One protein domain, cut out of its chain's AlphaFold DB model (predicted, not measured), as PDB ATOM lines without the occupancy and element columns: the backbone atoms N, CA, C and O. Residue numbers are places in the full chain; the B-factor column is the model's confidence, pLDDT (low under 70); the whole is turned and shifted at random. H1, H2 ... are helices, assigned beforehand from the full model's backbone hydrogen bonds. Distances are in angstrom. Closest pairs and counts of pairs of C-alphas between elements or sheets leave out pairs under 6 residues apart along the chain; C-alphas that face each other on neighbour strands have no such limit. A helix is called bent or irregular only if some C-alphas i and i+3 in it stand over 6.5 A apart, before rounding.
ATOM      1  N   THR A 314     -49.037  26.629  -2.817       90.12
ATOM      2  CA  THR A 314     -48.356  25.681  -1.917       90.12
ATOM      3  C   THR A 314     -49.243  24.479  -1.591       90.12
ATOM      4  O   THR A 314     -48.773  23.344  -1.588       90.12
ATOM      5  N   THR A 315     -50.537  24.716  -1.357       91.69
ATOM      6  CA  THR A 315     -51.517  23.662  -1.083       91.69
ATOM      7  C   THR A 315     -51.708  22.746  -2.286       91.69
ATOM      8  O   THR A 315     -51.633  21.529  -2.134       91.69
ATOM      9  N   GLY A 316     -51.907  23.312  -3.479       91.69
ATOM     10  CA  GLY A 316     -52.159  22.526  -4.681       91.69
ATOM     11  C   GLY A 316     -50.973  21.668  -5.087       91.69
ATOM     12  O   GLY A 316     -51.127  20.470  -5.317       91.69
ATOM     13  N   VAL A 317     -49.763  22.232  -5.091       90.69
ATOM     14  CA  VAL A 317     -48.571  21.447  -5.433       90.69
ATOM     15  C   VAL A 317     -48.262  20.376  -4.381       90.69
ATOM     16  O   VAL A 317     -47.903  19.254  -4.737       90.69
ATOM     17  N   ARG A 318     -48.486  20.666  -3.089       92.88
ATOM     18  CA  ARG A 318     -48.355  19.667  -2.018       92.88
ATOM     19  C   ARG A 318     -49.355  18.528  -2.193       92.88
ATOM     20  O   ARG A 318     -48.974  17.372  -2.034       92.88
ATOM     21  N   ARG A 319     -50.605  18.834  -2.555       93.31
ATOM     22  CA  ARG A 319     -51.626  17.815  -2.820       93.31
ATOM     23  C   ARG A 319     -51.251  16.947  -4.020       93.31
ATOM     24  O   ARG A 319     -51.341  15.732  -3.913       93.31
ATOM     25  N   LYS A 320     -50.735  17.525  -5.112       92.69
ATOM     26  CA  LYS A 320     -50.228  16.743  -6.259       92.69
ATOM     27  C   LYS A 320     -49.096  15.790  -5.863       92.69
ATOM     28  O   LYS A 320     -49.111  14.641  -6.288       92.69
ATOM     29  N   ILE A 321     -48.148  16.235  -5.028       95.06
ATOM     30  CA  ILE A 321     -47.073  15.367  -4.511       95.06
ATOM     31  C   ILE A 321     -47.657  14.211  -3.692       95.06
ATOM     32  O   ILE A 321     -47.295  13.065  -3.932       95.06
ATOM     33  N   GLN A 322     -48.597  14.488  -2.784       94.19
ATOM     34  CA  GLN A 322     -49.258  13.452  -1.982       94.19
ATOM     35  C   GLN A 322     -49.983  12.422  -2.854       94.19
ATOM     36  O   GLN A 322     -49.853  11.225  -2.627       94.19
ATOM     37  N   ILE A 323     -50.701  12.878  -3.884       92.56
ATOM     38  CA  ILE A 323     -51.367  11.981  -4.832       92.56
ATOM     39  C   ILE A 323     -50.334  11.131  -5.581       92.56
ATOM     40  O   ILE A 323     -50.530   9.926  -5.716       92.56
ATOM     41  N   CYS A 324     -49.216  11.713  -6.032       94.19
ATOM     42  CA  CYS A 324     -48.125  10.942  -6.633       94.19
ATOM     43  C   CYS A 324     -47.553   9.894  -5.667       94.19
ATOM     44  O   CYS A 324     -47.297   8.772  -6.090       94.19
ATOM     45  N   GLU A 325     -47.365  10.224  -4.387       94.88
ATOM     46  CA  GLU A 325     -46.894   9.270  -3.373       94.88
ATOM     47  C   GLU A 325     -47.879   8.103  -3.209       94.88
ATOM     48  O   GLU A 325     -47.473   6.944  -3.288       94.88
ATOM     49  N   GLU A 326     -49.176   8.395  -3.055       92.50
ATOM     50  CA  GLU A 326     -50.226   7.374  -2.924       92.50
ATOM     51  C   GLU A 326     -50.317   6.477  -4.168       92.50
ATOM     52  O   GLU A 326     -50.424   5.253  -4.051       92.50
ATOM     53  N   LEU A 327     -50.240   7.063  -5.368       90.38
ATOM     54  CA  LEU A 327     -50.280   6.311  -6.620       90.38
ATOM     55  C   LEU A 327     -49.013   5.479  -6.836       90.38
ATOM     56  O   LEU A 327     -49.124   4.322  -7.237       90.38
ATOM     57  N   LEU A 328     -47.823   6.022  -6.562       93.31
ATOM     58  CA  LEU A 328     -46.570   5.284  -6.725       93.31
ATOM     59  C   LEU A 328     -46.504   4.104  -5.759       93.31
ATOM     60  O   LEU A 328     -46.186   3.000  -6.184       93.31
ATOM     61  N   LYS A 329     -46.886   4.312  -4.494       93.50
ATOM     62  CA  LYS A 329     -46.948   3.245  -3.492       93.50
ATOM     63  C   LYS A 329     -47.880   2.109  -3.911       93.50
ATOM     64  O   LYS A 329     -47.625   0.953  -3.594       93.50
ATOM     65  N   HIS A 330     -48.956   2.430  -4.626       86.94
ATOM     66  CA  HIS A 330     -49.861   1.421  -5.157       86.94
ATOM     67  C   HIS A 330     -49.295   0.701  -6.390       86.94
ATOM     68  O   HIS A 330     -49.396  -0.519  -6.490       86.94
ATOM     69  N   VAL A 331     -48.742   1.446  -7.351       87.06
ATOM     70  CA  VAL A 331     -48.329   0.894  -8.652       87.06
ATOM     71  C   VAL A 331     -46.971   0.184  -8.583       87.06
ATOM     72  O   VAL A 331     -46.787  -0.827  -9.256       87.06
ATOM     73  N   ASP A 332     -46.034   0.689  -7.781       91.69
ATOM     74  CA  ASP A 332     -44.691   0.129  -7.590       91.69
ATOM     75  C   ASP A 332     -44.207   0.377  -6.144       91.69
ATOM     76  O   ASP A 332     -43.430   1.308  -5.892       91.69
ATOM     77  N   PRO A 333     -44.682  -0.426  -5.169       96.06
ATOM     78  CA  PRO A 333     -44.357  -0.236  -3.755       96.06
ATOM     79  C   PRO A 333     -42.856  -0.338  -3.474       96.06
ATOM     80  O   PRO A 333     -42.345   0.433  -2.675       96.06
ATOM     81  N   GLU A 334     -42.131  -1.222  -4.168       98.06
ATOM     82  CA  GLU A 334     -40.678  -1.374  -3.999       98.06
ATOM     83  C   GLU A 334     -39.935  -0.083  -4.372       98.06
ATOM     84  O   GLU A 334     -39.054   0.361  -3.635       98.06
ATOM     85  N   LEU A 335     -40.308   0.548  -5.491       97.88
ATOM     86  CA  LEU A 335     -39.720   1.825  -5.890       97.88
ATOM     87  C   LEU A 335     -40.072   2.943  -4.900       97.88
ATOM     88  O   LEU A 335     -39.197   3.737  -4.553       97.88
ATOM     89  N   TYR A 336     -41.325   3.008  -4.441       97.94
ATOM     90  CA  TYR A 336     -41.740   3.995  -3.440       97.94
ATOM     91  C   TYR A 336     -40.963   3.831  -2.127       97.94
ATOM     92  O   TYR A 336     -40.371   4.799  -1.648       97.94
ATOM     93  N   ASP A 337     -40.926   2.616  -1.576       98.06
ATOM     94  CA  ASP A 337     -40.265   2.314  -0.305       98.06
ATOM     95  C   ASP A 337     -38.758   2.601  -0.396       98.06
ATOM     96  O   ASP A 337     -38.167   3.158   0.531       98.06
ATOM     97  N   HIS A 338     -38.132   2.304  -1.541       98.44
ATOM     98  CA  HIS A 338     -36.738   2.661  -1.785       98.44
ATOM     99  C   HIS A 338     -36.523   4.183  -1.766       98.44
ATOM    100  O   HIS A 338     -35.663   4.665  -1.029       98.44
ATOM    101  N   ILE A 339     -37.318   4.955  -2.514       98.06
ATOM    102  CA  ILE A 339     -37.214   6.422  -2.527       98.06
ATOM    103  C   ILE A 339     -37.418   7.000  -1.119       98.06
ATOM    104  O   ILE A 339     -36.663   7.882  -0.715       98.06
ATOM    105  N   GLU A 340     -38.399   6.500  -0.366       97.31
ATOM    106  CA  GLU A 340     -38.669   6.929   1.014       97.31
ATOM    107  C   GLU A 340     -37.508   6.583   1.959       97.31
ATOM    108  O   GLU A 340     -37.184   7.366   2.854       97.31
ATOM    109  N   SER A 341     -36.832   5.450   1.735       97.62
ATOM    110  CA  SER A 341     -35.658   5.055   2.521       97.62
ATOM    111  C   SER A 341     -34.432   5.943   2.272       97.62
ATOM    112  O   SER A 341     -33.643   6.163   3.192       97.62
ATOM    113  N   VAL A 342     -34.282   6.476   1.053       97.62
ATOM    114  CA  VAL A 342     -33.141   7.318   0.657       97.62
ATOM    115  C   VAL A 342     -33.417   8.805   0.918       97.62
ATOM    116  O   VAL A 342     -32.534   9.518   1.388       97.62
ATOM    117  N   SER A 343     -34.635   9.293   0.650       95.44
ATOM    118  CA  SER A 343     -35.023  10.704   0.780       95.44
ATOM    119  C   SER A 343     -36.191  10.908   1.741       95.44
ATOM    120  O   SER A 343     -37.321  10.497   1.484       95.44
ATOM    121  N   LYS A 344     -35.949  11.681   2.810       91.81
ATOM    122  CA  LYS A 344     -37.004  12.110   3.747       91.81
ATOM    123  C   LYS A 344     -38.051  13.011   3.096       91.81
ATOM    124  O   LYS A 344     -39.193  13.039   3.550       91.81
ATOM    125  N   GLU A 345     -37.672  13.757   2.059       92.00
ATOM    126  CA  GLU A 345     -38.600  14.588   1.288       92.00
ATOM    127  C   GLU A 345     -39.304  13.808   0.167       92.00
ATOM    128  O   GLU A 345     -40.092  14.392  -0.582       92.00
ATOM    129  N   LYS A 346     -39.063  12.493   0.068       94.38
ATOM    130  CA  LYS A 346     -39.746  11.566  -0.835       94.38
ATOM    131  C   LYS A 346     -39.741  12.075  -2.280       94.38
ATOM    132  O   LYS A 346     -38.683  12.233  -2.875       94.38
ATOM    133  N   LEU A 347     -40.914  12.367  -2.851       96.50
ATOM    134  CA  LEU A 347     -41.080  12.806  -4.239       96.50
ATOM    135  C   LEU A 347     -40.897  14.318  -4.443       96.50
ATOM    136  O   LEU A 347     -41.223  14.828  -5.516       96.50
ATOM    137  N   LEU A 348     -40.347  15.062  -3.476       94.00
ATOM    138  CA  LEU A 348     -40.116  16.504  -3.633       94.00
ATOM    139  C   LEU A 348     -39.194  16.836  -4.820       94.00
ATOM    140  O   LEU A 348     -39.343  17.895  -5.431       94.00
ATOM    141  N   PHE A 349     -38.303  15.928  -5.230       95.12
ATOM    142  CA  PHE A 349     -37.498  16.110  -6.445       95.12
ATOM    143  C   PHE A 349     -38.354  16.213  -7.726       95.12
ATOM    144  O   PHE A 349     -37.940  16.854  -8.692       95.12
ATOM    145  N   CYS A 350     -39.584  15.686  -7.724       95.75
ATOM    146  CA  CYS A 350     -40.554  15.809  -8.818       95.75
ATOM    147  C   CYS A 350     -41.342  17.133  -8.802       95.75
ATOM    148  O   CYS A 350     -42.141  17.378  -9.707       95.75
ATOM    149  N   LEU A 351     -41.130  18.012  -7.810       94.12
ATOM    150  CA  LEU A 351     -41.884  19.262  -7.624       94.12
ATOM    151  C   LEU A 351     -42.000  20.074  -8.917       94.12
ATOM    152  O   LEU A 351     -43.072  20.549  -9.285       94.12
ATOM    153  N   ARG A 352     -40.878  20.213  -9.626       94.44
ATOM    154  CA  ARG A 352     -40.797  20.987 -10.864       94.44
ATOM    155  C   ARG A 352     -41.687  20.423 -11.968       94.44
ATOM    156  O   ARG A 352     -42.274  21.200 -12.711       94.44
ATOM    157  N   TRP A 353     -41.795  19.104 -12.071       95.56
ATOM    158  CA  TRP A 353     -42.621  18.440 -13.074       95.56
ATOM    159  C   TRP A 353     -44.109  18.679 -12.831       95.56
ATOM    160  O   TRP A 353     -44.829  19.045 -13.757       95.56
ATOM    161  N   LEU A 354     -44.535  18.557 -11.573       94.81
ATOM    162  CA  LEU A 354     -45.926  18.743 -11.148       94.81
ATOM    163  C   LEU A 354     -46.369  20.211 -11.182       94.81
ATOM    164  O   LEU A 354     -47.531  20.506 -11.469       94.81
ATOM    165  N   LEU A 355     -45.445  21.132 -10.897       93.56
ATOM    166  CA  LEU A 355     -45.692  22.571 -10.969       93.56
ATOM    167  C   LEU A 355     -45.736  23.064 -12.419       93.56
ATOM    168  O   LEU A 355     -46.582  23.878 -12.774       93.56
ATOM    169  N   LEU A 356     -44.805  22.594 -13.253       94.94
ATOM    170  CA  LEU A 356     -44.595  23.133 -14.595       94.94
ATOM    171  C   LEU A 356     -45.155  22.253 -15.702       94.94
ATOM    172  O   LEU A 356     -44.835  22.534 -16.848       94.94
ATOM    173  N   LEU A 357     -45.933  21.204 -15.406       95.12
ATOM    174  CA  LEU A 357     -46.497  20.296 -16.420       95.12
ATOM    175  C   LEU A 357     -45.413  19.867 -17.439       95.12
ATOM    176  O   LEU A 357     -45.603  19.915 -18.654       95.12
ATOM    177  N   PHE A 358     -44.213  19.564 -16.931       95.50
ATOM    178  CA  PHE A 358     -43.025  19.204 -17.720       95.50
ATOM    179  C   PHE A 358     -42.608  20.203 -18.824       95.50
ATOM    180  O   PHE A 358     -41.752  19.884 -19.645       95.50
ATOM    181  N   GLN A 359     -43.131  21.435 -18.847       94.81
ATOM    182  CA  GLN A 359     -42.885  22.402 -19.929       94.81
ATOM    183  C   GLN A 359     -41.406  22.791 -20.079       94.81
ATOM    184  O   GLN A 359     -40.981  23.184 -21.167       94.81
ATOM    185  N   LYS A 360     -40.623  22.662 -18.998       92.62
ATOM    186  CA  LYS A 360     -39.163  22.865 -18.982       92.62
ATOM    187  C   LYS A 360     -38.374  21.600 -19.372       92.62
ATOM    188  O   LYS A 360     -37.190  21.675 -19.691       92.62
ATOM    189  N   ASP A 361     -38.993  20.430 -19.280       93.25
ATOM    190  CA  ASP A 361     -38.347  19.126 -19.459       93.25
ATOM    191  C   ASP A 361     -38.533  18.567 -20.872       93.25
ATOM    192  O   ASP A 361     -37.660  17.859 -21.370       93.25
ATOM    193  N   LEU A 362     -39.631  18.938 -21.525       93.19
ATOM    194  CA  LEU A 362     -39.996  18.501 -22.867       93.19
ATOM    195  C   LEU A 362     -39.506  19.476 -23.942       93.19
ATOM    196  O   LEU A 362     -39.487  20.697 -23.748       93.19
ATOM    197  N   GLU A 363     -39.187  18.939 -25.120       91.31
ATOM    198  CA  GLU A 363     -39.082  19.752 -26.333       91.31
ATOM    199  C   GLU A 363     -40.436  20.384 -26.680       91.31
ATOM    200  O   GLU A 363     -41.491  19.891 -26.292       91.31
ATOM    201  N   HIS A 364     -40.435  21.482 -27.439       91.81
ATOM    202  CA  HIS A 364     -41.659  22.252 -27.691       91.81
ATOM    203  C   HIS A 364     -42.798  21.442 -28.306       91.81
ATOM    204  O   HIS A 364     -43.938  21.640 -27.903       91.81
ATOM    205  N   SER A 365     -42.529  20.545 -29.263       91.69
ATOM    206  CA  SER A 365     -43.588  19.729 -29.873       91.69
ATOM    207  C   SER A 365     -44.328  18.897 -28.826       91.69
ATOM    208  O   SER A 365     -45.558  18.849 -28.830       91.69
ATOM    209  N   ASP A 366     -43.577  18.312 -27.897       93.25
ATOM    210  CA  ASP A 366     -44.098  17.461 -26.835       93.25
ATOM    211  C   ASP A 366     -44.710  18.301 -25.709       93.25
ATOM    212  O   ASP A 366     -45.767  17.965 -25.184       93.25
ATOM    213  N   ALA A 367     -44.106  19.443 -25.381       94.00
ATOM    214  CA  ALA A 367     -44.616  20.387 -24.394       94.00
ATOM    215  C   ALA A 367     -45.999  20.933 -24.798       94.00
ATOM    216  O   ALA A 367     -46.931  20.927 -23.992       94.00
ATOM    217  N   VAL A 368     -46.152  21.318 -26.072       94.69
ATOM    218  CA  VAL A 368     -47.426  21.707 -26.701       94.69
ATOM    219  C   VAL A 368     -48.415  20.546 -26.653       94.69
ATOM    220  O   VAL A 368     -49.570  20.747 -26.288       94.69
ATOM    221  N   ARG A 369     -47.974  19.323 -26.964       93.44
ATOM    222  CA  ARG A 369     -48.832  18.134 -26.920       93.44
ATOM    223  C   ARG A 369     -49.386  17.866 -25.519       93.44
ATOM    224  O   ARG A 369     -50.575  17.593 -25.371       93.44
ATOM    225  N   VAL A 370     -48.542  17.968 -24.497       93.38
ATOM    226  CA  VAL A 370     -48.937  17.831 -23.089       93.38
ATOM    227  C   VAL A 370     -49.913  18.936 -22.684       93.38
ATOM    228  O   VAL A 370     -50.904  18.656 -22.010       93.38
ATOM    229  N   LEU A 371     -49.672  20.172 -23.125       94.56
ATOM    230  CA  LEU A 371     -50.552  21.304 -22.845       94.56
ATOM    231  C   LEU A 371     -51.944  21.109 -23.471       94.56
ATOM    232  O   LEU A 371     -52.954  21.383 -22.826       94.56
ATOM    233  N   GLU A 372     -52.006  20.584 -24.698       93.88
ATOM    234  CA  GLU A 372     -53.261  20.231 -25.369       93.88
ATOM    235  C   GLU A 372     -54.039  19.162 -24.604       93.88
ATOM    236  O   GLU A 372     -55.239  19.323 -24.408       93.88
ATOM    237  N   ILE A 373     -53.368  18.097 -24.147       90.12
ATOM    238  CA  ILE A 373     -54.005  17.021 -23.372       90.12
ATOM    239  C   ILE A 373     -54.521  17.556 -22.033       90.12
ATOM    240  O   ILE A 373     -55.675  17.315 -21.692       90.12
ATOM    241  N   SER A 374     -53.711  18.341 -21.316       88.19
ATOM    242  CA  SER A 374     -54.126  18.978 -20.059       88.19
ATOM    243  C   SER A 374     -55.345  19.891 -20.258       88.19
ATOM    244  O   SER A 374     -56.268  19.901 -19.445       88.19
ATOM    245  N   ALA A 375     -55.441  20.595 -21.391       89.56
ATOM    246  CA  ALA A 375     -56.597  21.437 -21.692       89.56
ATOM    247  C   ALA A 375     -57.913  20.650 -21.875       89.56
ATOM    248  O   ALA A 375     -58.996  21.243 -21.757       89.56
ATOM    249  N   LEU A 376     -57.846  19.340 -22.143       86.00
ATOM    250  CA  LEU A 376     -59.020  18.476 -22.267       86.00
ATOM    251  C   LEU A 376     -59.670  18.154 -20.918       86.00
ATOM    252  O   LEU A 376     -60.860  17.846 -20.912       86.00
ATOM    253  N   GLU A 377     -58.952  18.315 -19.803       71.06
ATOM    254  CA  GLU A 377     -59.405  18.000 -18.435       71.06
ATOM    255  C   GLU A 377     -60.491  18.950 -17.887       71.06
ATOM    256  O   GLU A 377     -60.869  18.882 -16.720       71.06
ATOM    257  N   SER A 378     -61.035  19.850 -18.714       61.47
ATOM    258  CA  SER A 378     -62.114  20.761 -18.310       61.47
ATOM    259  C   SER A 378     -63.367  20.016 -17.817       61.47
ATOM    260  O   SER A 378     -63.752  19.002 -18.400       61.47
ATOM    261  N   GLY A 379     -64.028  20.585 -16.797       52.41
ATOM    262  CA  GLY A 379     -64.937  19.970 -15.806       52.41
ATOM    263  C   GLY A 379     -66.146  19.118 -16.227       52.41
ATOM    264  O   GLY A 379     -66.985  18.827 -15.385       52.41
ATOM    265  N   LYS A 380     -66.263  18.686 -17.484       49.06
ATOM    266  CA  LYS A 380     -67.167  17.596 -17.902       49.06
ATOM    267  C   LYS A 380     -66.429  16.283 -18.178       49.06
ATOM    268  O   LYS A 380     -67.067  15.238 -18.268       49.06
ATOM    269  N   MET A 381     -65.107  16.325 -18.340       51.78
ATOM    270  CA  MET A 381     -64.300  15.163 -18.688       51.78
ATOM    271  C   MET A 381     -62.999  15.192 -17.890       51.78
ATOM    272  O   MET A 381     -62.010  15.760 -18.340       51.78
ATOM    273  N   ASN A 382     -62.991  14.567 -16.707       59.25
ATOM    274  CA  ASN A 382     -61.724  14.218 -16.075       59.25
ATOM    275  C   ASN A 382     -61.063  13.145 -16.951       59.25
ATOM    276  O   ASN A 382     -61.555  12.019 -17.084       59.25
ATOM    277  N   PHE A 383     -59.983  13.539 -17.613       57.19
ATOM    278  CA  PHE A 383     -59.316  12.724 -18.610       57.19
ATOM    279  C   PHE A 383     -58.566  11.541 -17.975       57.19
ATOM    280  O   PHE A 383     -58.624  10.427 -18.503       57.19
ATOM    281  N   GLY A 384     -57.966  11.740 -16.797       55.59
ATOM    282  CA  GLY A 384     -57.395  10.665 -15.983       55.59
ATOM    283  C   GLY A 384     -58.433   9.599 -15.619       55.59
ATOM    284  O   GLY A 384     -58.197   8.403 -15.813       55.59
ATOM    285  N   ALA A 385     -59.627  10.021 -15.198       57.78
ATOM    286  CA  ALA A 385     -60.761   9.147 -14.913       57.78
ATOM    287  C   ALA A 385     -61.317   8.476 -16.182       57.78
ATOM    288  O   ALA A 385     -61.749   7.321 -16.133       57.78
ATOM    289  N   TRP A 386     -61.299   9.170 -17.325       57.81
ATOM    290  CA  TRP A 386     -61.747   8.633 -18.609       57.81
ATOM    291  C   TRP A 386     -60.812   7.546 -19.153       57.81
ATOM    292  O   TRP A 386     -61.315   6.473 -19.479       57.81
ATOM    293  N   ILE A 387     -59.483   7.754 -19.181       58.53
ATOM    294  CA  ILE A 387     -58.501   6.710 -19.561       58.53
ATOM    295  C   ILE A 387     -58.700   5.464 -18.698       58.53
ATOM    296  O   ILE A 387     -58.692   4.333 -19.194       58.53
ATOM    297  N   TRP A 388     -58.888   5.677 -17.394       53.34
ATOM    298  CA  TRP A 388     -59.139   4.600 -16.445       53.34
ATOM    299  C   TRP A 388     -60.394   3.788 -16.788       53.34
ATOM    300  O   TRP A 388     -60.390   2.567 -16.630       53.34
ATOM    301  N   ARG A 389     -61.452   4.454 -17.270       54.88
ATOM    302  CA  ARG A 389     -62.717   3.832 -17.685       54.88
ATOM    303  C   ARG A 389     -62.607   3.099 -19.025       54.88
ATOM    304  O   ARG A 389     -63.118   1.992 -19.141       54.88
ATOM    305  N   THR A 390     -61.951   3.685 -20.023       52.00
ATOM    306  CA  THR A 390     -61.927   3.147 -21.398       52.00
ATOM    307  C   THR A 390     -60.957   1.989 -21.599       52.00
ATOM    308  O   THR A 390     -61.209   1.133 -22.437       52.00
ATOM    309  N   ARG A 391     -59.881   1.877 -20.807       54.06
ATOM    310  CA  ARG A 391     -58.993   0.696 -20.861       54.06
ATOM    311  C   ARG A 391     -59.559  -0.557 -20.176       54.06
ATOM    312  O   ARG A 391     -58.967  -1.624 -20.312       54.06
ATOM    313  N   ARG A 392     -60.669  -0.452 -19.434       52.06
ATOM    314  CA  ARG A 392     -61.319  -1.570 -18.717       52.06
ATOM    315  C   ARG A 392     -62.790  -1.740 -19.111       52.06
ATOM    316  O   ARG A 392     -63.643  -1.940 -18.247       52.06
ATOM    317  N   GLU A 393     -63.108  -1.640 -20.401       41.12
ATOM    318  CA  GLU A 393     -64.469  -1.909 -20.884       41.12
ATOM    319  C   GLU A 393     -64.943  -3.306 -20.429       41.12
ATOM    320  O   GLU A 393     -64.340  -4.320 -20.772       41.12
ATOM    321  N   VAL A 404     -57.380   8.362  -2.841       74.69
ATOM    322  CA  VAL A 404     -57.494   9.521  -3.726       74.69
ATOM    323  C   VAL A 404     -58.769   9.426  -4.554       74.69
ATOM    324  O   VAL A 404     -59.022   8.421  -5.224       74.69
ATOM    325  N   ASP A 405     -59.538  10.511  -4.565       75.81
ATOM    326  CA  ASP A 405     -60.634  10.661  -5.510       75.81
ATOM    327  C   ASP A 405     -60.084  10.652  -6.947       75.81
ATOM    328  O   ASP A 405     -59.130  11.356  -7.284       75.81
ATOM    329  N   ARG A 406     -60.692   9.851  -7.828       72.25
ATOM    330  CA  ARG A 406     -60.282   9.772  -9.237       72.25
ATOM    331  C   ARG A 406     -60.365  11.134  -9.921       72.25
ATOM    332  O   ARG A 406     -59.592  11.376 -10.847       72.25
ATOM    333  N   ASP A 407     -61.258  12.004  -9.455       74.31
ATOM    334  CA  ASP A 407     -61.423  13.345 -10.004       74.31
ATOM    335  C   ASP A 407     -60.270  14.303  -9.636       74.31
ATOM    336  O   ASP A 407     -60.096  15.327 -10.298       74.31
ATOM    337  N   GLU A 408     -59.429  13.947  -8.658       79.19
ATOM    338  CA  GLU A 408     -58.217  14.696  -8.290       79.19
ATOM    339  C   GLU A 408     -56.965  14.271  -9.080       79.19
ATOM    340  O   GLU A 408     -55.937  14.952  -9.029       79.19
ATOM    341  N   ILE A 409     -57.012  13.151  -9.811       84.06
ATOM    342  CA  ILE A 409     -55.867  12.651 -10.581       84.06
ATOM    343  C   ILE A 409     -55.757  13.435 -11.893       84.06
ATOM    344  O   ILE A 409     -56.533  13.215 -12.824       84.06
ATOM    345  N   THR A 410     -54.764  14.319 -11.972       86.25
ATOM    346  CA  THR A 410     -54.483  15.144 -13.156       86.25
ATOM    347  C   THR A 410     -53.468  14.499 -14.100       86.25
ATOM    348  O   THR A 410     -52.715  13.588 -13.729       86.25
ATOM    349  N   PHE A 411     -53.408  14.982 -15.342       86.44
ATOM    350  CA  PHE A 411     -52.498  14.447 -16.352       86.44
ATOM    351  C   PHE A 411     -51.021  14.543 -15.945       86.44
ATOM    352  O   PHE A 411     -50.279  13.581 -16.141       86.44
ATOM    353  N   GLU A 412     -50.572  15.642 -15.331       89.69
ATOM    354  CA  GLU A 412     -49.187  15.776 -14.857       89.69
ATOM    355  C   GLU A 412     -48.817  14.760 -13.776       89.69
ATOM    356  O   GLU A 412     -47.668  14.325 -13.729       89.69
ATOM    357  N   VAL A 413     -49.769  14.365 -12.926       91.81
ATOM    358  CA  VAL A 413     -49.564  13.331 -11.907       91.81
ATOM    359  C   VAL A 413     -49.346  11.987 -12.595       91.81
ATOM    360  O   VAL A 413     -48.361  11.305 -12.323       91.81
ATOM    361  N   LEU A 414     -50.212  11.628 -13.548       89.69
ATOM    362  CA  LEU A 414     -50.071  10.390 -14.320       89.69
ATOM    363  C   LEU A 414     -48.767  10.356 -15.118       89.69
ATOM    364  O   LEU A 414     -48.074   9.338 -15.130       89.69
ATOM    365  N   LEU A 415     -48.413  11.474 -15.749       91.12
ATOM    366  CA  LEU A 415     -47.167  11.625 -16.490       91.12
ATOM    367  C   LEU A 415     -45.952  11.484 -15.563       91.12
ATOM    368  O   LEU A 415     -44.995  10.798 -15.912       91.12
ATOM    369  N   CYS A 416     -46.012  12.050 -14.355       94.75
ATOM    370  CA  CYS A 416     -44.983  11.882 -13.331       94.75
ATOM    371  C   CYS A 416     -44.785  10.416 -12.949       94.75
ATOM    372  O   CYS A 416     -43.656   9.930 -12.968       94.75
ATOM    373  N   ILE A 417     -45.868   9.691 -12.667       93.75
ATOM    374  CA  ILE A 417     -45.797   8.260 -12.349       93.75
ATOM    375  C   ILE A 417     -45.219   7.463 -13.520       93.75
ATOM    376  O   ILE A 417     -44.331   6.636 -13.317       93.75
ATOM    377  N   ALA A 418     -45.655   7.741 -14.750       92.00
ATOM    378  CA  ALA A 418     -45.153   7.059 -15.938       92.00
ATOM    379  C   ALA A 418     -43.637   7.258 -16.125       92.00
ATOM    380  O   ALA A 418     -42.917   6.287 -16.359       92.00
ATOM    381  N   VAL A 419     -43.138   8.488 -15.947       93.81
ATOM    382  CA  VAL A 419     -41.699   8.792 -16.026       93.81
ATOM    383  C   VAL A 419     -40.912   8.072 -14.927       93.81
ATOM    384  O   VAL A 419     -39.840   7.533 -15.207       93.81
ATOM    385  N   LEU A 420     -41.425   8.017 -13.695       95.12
ATOM    386  CA  LEU A 420     -40.760   7.305 -12.596       95.12
ATOM    387  C   LEU A 420     -40.669   5.800 -12.870       95.12
ATOM    388  O   LEU A 420     -39.585   5.228 -12.787       95.12
ATOM    389  N   ILE A 421     -41.776   5.170 -13.274       92.81
ATOM    390  CA  ILE A 421     -41.824   3.730 -13.579       92.81
ATOM    391  C   ILE A 421     -40.899   3.387 -14.746       92.81
ATOM    392  O   ILE A 421     -40.154   2.409 -14.688       92.81
ATOM    393  N   GLN A 422     -40.891   4.208 -15.797       91.38
ATOM    394  CA  GLN A 422     -40.012   3.986 -16.940       91.38
ATOM    395  C   GLN A 422     -38.527   3.982 -16.545       91.38
ATOM    396  O   GLN A 422     -37.734   3.221 -17.097       91.38
ATOM    397  N   ASN A 423     -38.150   4.804 -15.564       94.25
ATOM    398  CA  ASN A 423     -36.772   4.932 -15.094       94.25
ATOM    399  C   ASN A 423     -36.486   4.100 -13.832       94.25
ATOM    400  O   ASN A 423     -35.407   4.216 -13.250       94.25
ATOM    401  N   ARG A 424     -37.405   3.208 -13.436       95.56
ATOM    402  CA  ARG A 424     -37.344   2.397 -12.210       95.56
ATOM    403  C   ARG A 424     -35.974   1.779 -11.946       95.56
ATOM    404  O   ARG A 424     -35.438   1.915 -10.853       95.56
ATOM    405  N   LYS A 425     -35.397   1.097 -12.943       96.50
ATOM    406  CA  LYS A 425     -34.112   0.384 -12.790       96.50
ATOM    407  C   LYS A 425     -32.973   1.311 -12.379       96.50
ATOM    408  O   LYS A 425     -32.102   0.885 -11.633       96.50
ATOM    409  N   GLN A 426     -32.968   2.538 -12.896       96.12
ATOM    410  CA  GLN A 426     -31.963   3.538 -12.560       96.12
ATOM    411  C   GLN A 426     -32.240   4.133 -11.177       96.12
ATOM    412  O   GLN A 426     -31.317   4.270 -10.384       96.12
ATOM    413  N   LEU A 427     -33.506   4.437 -10.881       97.38
ATOM    414  CA  LEU A 427     -33.909   5.035  -9.608       97.38
ATOM    415  C   LEU A 427     -33.611   4.127  -8.408       97.38
ATOM    416  O   LEU A 427     -33.157   4.631  -7.393       97.38
ATOM    417  N   LEU A 428     -33.787   2.807  -8.543       98.06
ATOM    418  CA  LEU A 428     -33.473   1.823  -7.491       98.06
ATOM    419  C   LEU A 428     -31.974   1.689  -7.168       98.06
ATOM    420  O   LEU A 428     -31.607   1.024  -6.203       98.06
ATOM    421  N   GLN A 429     -31.094   2.251  -8.002       97.69
ATOM    422  CA  GLN A 429     -29.646   2.215  -7.776       97.69
ATOM    423  C   GLN A 429     -29.154   3.408  -6.959       97.69
ATOM    424  O   GLN A 429     -28.005   3.404  -6.516       97.69
ATOM    425  N   TYR A 430     -29.981   4.439  -6.801       97.94
ATOM    426  CA  TYR A 430     -29.588   5.664  -6.128       97.94
ATOM    427  C   TYR A 430     -29.511   5.452  -4.622       97.94
ATOM    428  O   TYR A 430     -30.325   4.759  -4.020       97.94
ATOM    429  N   GLN A 431     -28.482   6.029  -4.013       96.88
ATOM    430  CA  GLN A 431     -28.217   5.893  -2.577       96.88
ATOM    431  C   GLN A 431     -28.146   7.252  -1.883       96.88
ATOM    432  O   GLN A 431     -28.158   7.310  -0.656       96.88
ATOM    433  N   ASP A 432     -28.103   8.338  -2.659       96.19
ATOM    434  CA  ASP A 432     -28.090   9.706  -2.170       96.19
ATOM    435  C   ASP A 432     -29.282  10.483  -2.744       96.19
ATOM    436  O   ASP A 432     -29.651  10.354  -3.913       96.19
ATOM    437  N   VAL A 433     -29.876  11.342  -1.919       95.31
ATOM    438  CA  VAL A 433     -30.970  12.236  -2.312       95.31
ATOM    439  C   VAL A 433     -30.601  13.092  -3.530       95.31
ATOM    440  O   VAL A 433     -31.442  13.353  -4.395       95.31
ATOM    441  N   ASN A 434     -29.339  13.508  -3.629       95.94
ATOM    442  CA  ASN A 434     -28.829  14.317  -4.730       95.94
ATOM    443  C   ASN A 434     -28.939  13.610  -6.085       95.94
ATOM    444  O   ASN A 434     -29.141  14.286  -7.097       95.94
ATOM    445  N   ASP A 435     -28.872  12.277  -6.126       97.06
ATOM    446  CA  ASP A 435     -29.008  11.521  -7.372       97.06
ATOM    447  C   ASP A 435     -30.398  11.715  -7.990       97.06
ATOM    448  O   ASP A 435     -30.512  11.930  -9.199       97.06
ATOM    449  N   PHE A 436     -31.457  11.753  -7.169       96.69
ATOM    450  CA  PHE A 436     -32.817  12.033  -7.637       96.69
ATOM    451  C   PHE A 436     -32.952  13.452  -8.201       96.69
ATOM    452  O   PHE A 436     -33.549  13.658  -9.263       96.69
ATOM    453  N   PHE A 437     -32.365  14.450  -7.535       94.62
ATOM    454  CA  PHE A 437     -32.381  15.826  -8.036       94.62
ATOM    455  C   PHE A 437     -31.610  15.956  -9.355       94.62
ATOM    456  O   PHE A 437     -32.127  16.538 -10.314       94.62
ATOM    457  N   LEU A 438     -30.421  15.353  -9.444       95.50
ATOM    458  CA  LEU A 438     -29.619  15.319 -10.667       95.50
ATOM    459  C   LEU A 438     -30.330  14.572 -11.797       95.50
ATOM    460  O   LEU A 438     -30.268  15.012 -12.945       95.50
ATOM    461  N   PHE A 439     -31.036  13.486 -11.490       94.94
ATOM    462  CA  PHE A 439     -31.869  12.764 -12.446       94.94
ATOM    463  C   PHE A 439     -32.905  13.690 -13.085       94.94
ATOM    464  O   PHE A 439     -32.934  13.821 -14.311       94.94
ATOM    465  N   THR A 440     -33.680  14.428 -12.284       93.38
ATOM    466  CA  THR A 440     -34.648  15.375 -12.859       93.38
ATOM    467  C   THR A 440     -33.965  16.494 -13.635       93.38
ATOM    468  O   THR A 440     -34.460  16.896 -14.685       93.38
ATOM    469  N   GLN A 441     -32.821  17.003 -13.169       92.06
ATOM    470  CA  GLN A 441     -32.087  18.058 -13.866       92.06
ATOM    471  C   GLN A 441     -31.575  17.596 -15.234       92.06
ATOM    472  O   GLN A 441     -31.659  18.358 -16.195       92.06
ATOM    473  N   ARG A 442     -31.099  16.351 -15.348       92.19
ATOM    474  CA  ARG A 442     -30.628  15.761 -16.613       92.19
ATOM    475  C   ARG A 442     -31.745  15.577 -17.640       92.19
ATOM    476  O   ARG A 442     -31.446  15.572 -18.829       92.19
ATOM    477  N   MET A 443     -32.998  15.461 -17.200       88.56
ATOM    478  CA  MET A 443     -34.168  15.370 -18.084       88.56
ATOM    479  C   MET A 443     -34.551  16.712 -18.733       88.56
ATOM    480  O   MET A 443     -35.363  16.725 -19.653       88.56
ATOM    481  N   GLN A 444     -33.975  17.842 -18.297       88.69
ATOM    482  CA  GLN A 444     -34.299  19.164 -18.845       88.69
ATOM    483  C   GLN A 444     -34.029  19.244 -20.350       88.69
ATOM    484  O   GLN A 444     -32.886  19.108 -20.785       88.69
ATOM    485  N   GLY A 445     -35.087  19.490 -21.127       82.88
ATOM    486  CA  GLY A 445     -35.046  19.562 -22.588       82.88
ATOM    487  C   GLY A 445     -34.686  18.246 -23.280       82.88
ATOM    488  O   GLY A 445     -34.273  18.280 -24.434       82.88
ATOM    489  N   ARG A 446     -34.768  17.103 -22.582       82.38
ATOM    490  CA  ARG A 446     -34.386  15.778 -23.107       82.38
ATOM    491  C   ARG A 446     -35.469  14.720 -22.943       82.38
ATOM    492  O   ARG A 446     -35.315  13.620 -23.468       82.38
ATOM    493  N   LEU A 447     -36.534  15.018 -22.203       86.19
ATOM    494  CA  LEU A 447     -37.644  14.090 -22.054       86.19
ATOM    495  C   LEU A 447     -38.407  14.009 -23.383       86.19
ATOM    496  O   LEU A 447     -38.793  15.034 -23.941       86.19
ATOM    497  N   GLN A 448     -38.620  12.789 -23.877       80.69
ATOM    498  CA  GLN A 448     -39.351  12.519 -25.115       80.69
ATOM    499  C   GLN A 448     -40.642  11.772 -24.800       80.69
ATOM    500  O   GLN A 448     -40.614  10.710 -24.174       80.69
ATOM    501  N   LEU A 449     -41.775  12.292 -25.270       75.50
ATOM    502  CA  LEU A 449     -43.089  11.727 -24.962       75.50
ATOM    503  C   LEU A 449     -43.295  10.343 -25.598       75.50
ATOM    504  O   LEU A 449     -43.940   9.476 -25.015       75.50
ATOM    505  N   ASN A 450     -42.707  10.116 -26.775       63.84
ATOM    506  CA  ASN A 450     -42.815   8.849 -27.507       63.84
ATOM    507  C   ASN A 450     -42.192   7.669 -26.754       63.84
ATOM    508  O   ASN A 450     -42.592   6.537 -26.995       63.84
ATOM    509  N   MET A 451     -41.268   7.921 -25.820       51.69
ATOM    510  CA  MET A 451     -40.697   6.866 -24.984       51.69
ATOM    511  C   MET A 451     -41.672   6.373 -23.898       51.69
ATOM    512  O   MET A 451     -41.427   5.327 -23.309       51.69
ATOM    513  N   LEU A 452     -42.773   7.086 -23.629       49.94
ATOM    514  CA  LEU A 452     -43.798   6.694 -22.646       49.94
ATOM    515  C   LEU A 452     -44.897   5.806 -23.249       49.94
ATOM    516  O   LEU A 452     -45.656   5.166 -22.516       49.94
ATOM    517  N   HIS A 453     -44.986   5.746 -24.579       45.50
ATOM    518  CA  HIS A 453     -45.652   4.643 -25.253       45.50
ATOM    519  C   HIS A 453     -44.691   3.464 -25.171       45.50
ATOM    520  O   HIS A 453     -43.699   3.441 -25.889       45.50
TER     521      HIS A 453
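Overview. This is residues 314 to 393 and 404 to 453 of the 458 residues of the protein "TBC1 domain family member 15-like isoform X1" of Pantherophis guttatus (UniProt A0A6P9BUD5). Helices cross one another in a cluster round H6, which runs through the middle; H1 and H3 cross it, and short H9 lies on the side of H6 away from H1. H2, H7 and H8 make one end of the longest axis, and H4 leads toward the other, formed by H5 and the loop at Lys 380. The printed part has 130 residues with nine named helices, H1 to H9 in chain order, and no named strand; the class is all helix. It is compact, with a radius of gyration of the C-alphas of 14.5 A, and spans 43 by 31 by 31 A.

Arrangement. H1, residues 314 to 331, touches H2, residues 333 to 342, with residues 325 to 329 alone, at a steep tilt of 53 degrees, opposite ways; the closest C-alphas, of Lys 329 and Tyr 336, are 5.3 A apart. H3, residues 346 to 356, is irregular, with C-alphas 346 and 349 7.6 A apart. Residues 317 to 325 of H1 alone touch H3, at a steep tilt of 59 degrees, opposite ways; the closest C-alphas, of Val 317 and Leu 355, are 6.3 A apart. The hub is H6, residues 411 to 422, touching five helices. Its closest C-alphas to H1 are Val 413 and Cys 324, 6.0 A apart, and to H3 Glu 412 and Leu 354, 5.8 A apart. H4, residues 364 to 375, and H6 touch only at their ends, and only just, with 3 pairs of C-alphas within 8 A; the closest are those of Ser 374 and Phe 411, 6.1 A. H5, residues 383 to 390, and H9, residues 449 to 452, each only just touch H6, with 3 pairs within 8 A, the closest being Gly 384 and Phe 411 at 6.2 A, and Leu 452 and Ala 418 at 6.9 A. H7, residues 424 to 427, only just touches H2, with 3 pairs; the closest C-alphas, of Arg 424 and Leu 335, are 6.8 A apart. H8, residues 433 to 442, touches H3 at a shallow tilt of 24 degrees, the same way; C-alphas of Phe 437 and Phe 349 are closest, 5.4 A. H6 and H8 are apart. Every O i to N i+4 pair is within hydrogen-bond range in H1, H2, H4, H5, H6 and H8; H3 has 3 of 7, beside 4 of 8 O i to N i+3 pairs, and H7 and H9 are too short for an i+4 pair.

Along the chain. H1 begins at C-alpha 314 (-48.356, 25.681, -1.917) and is 25.7 A long from first to last C-alpha. H3 is 18.6 A, H4 16.1 A and H6 16.3 A long; H6 begins at C-alpha 411 (-52.498, 14.447, -16.352). H9 ends at C-alpha 452 (-43.798, 6.694, -22.646).

Size, cuts and confidence. The C-alphas farthest apart, of Lys 380 and Gln 431, are 43.5 A apart. Residues 394 to 403 are not printed, and C-alphas 393 and 404 are 21.8 A apart across this cut, in the link from H5 to H6. Of the links printed whole, none is long. Mean pLDDT of the printed part is 86.1; residues 378 to 393 and 450 to 453 are under 70.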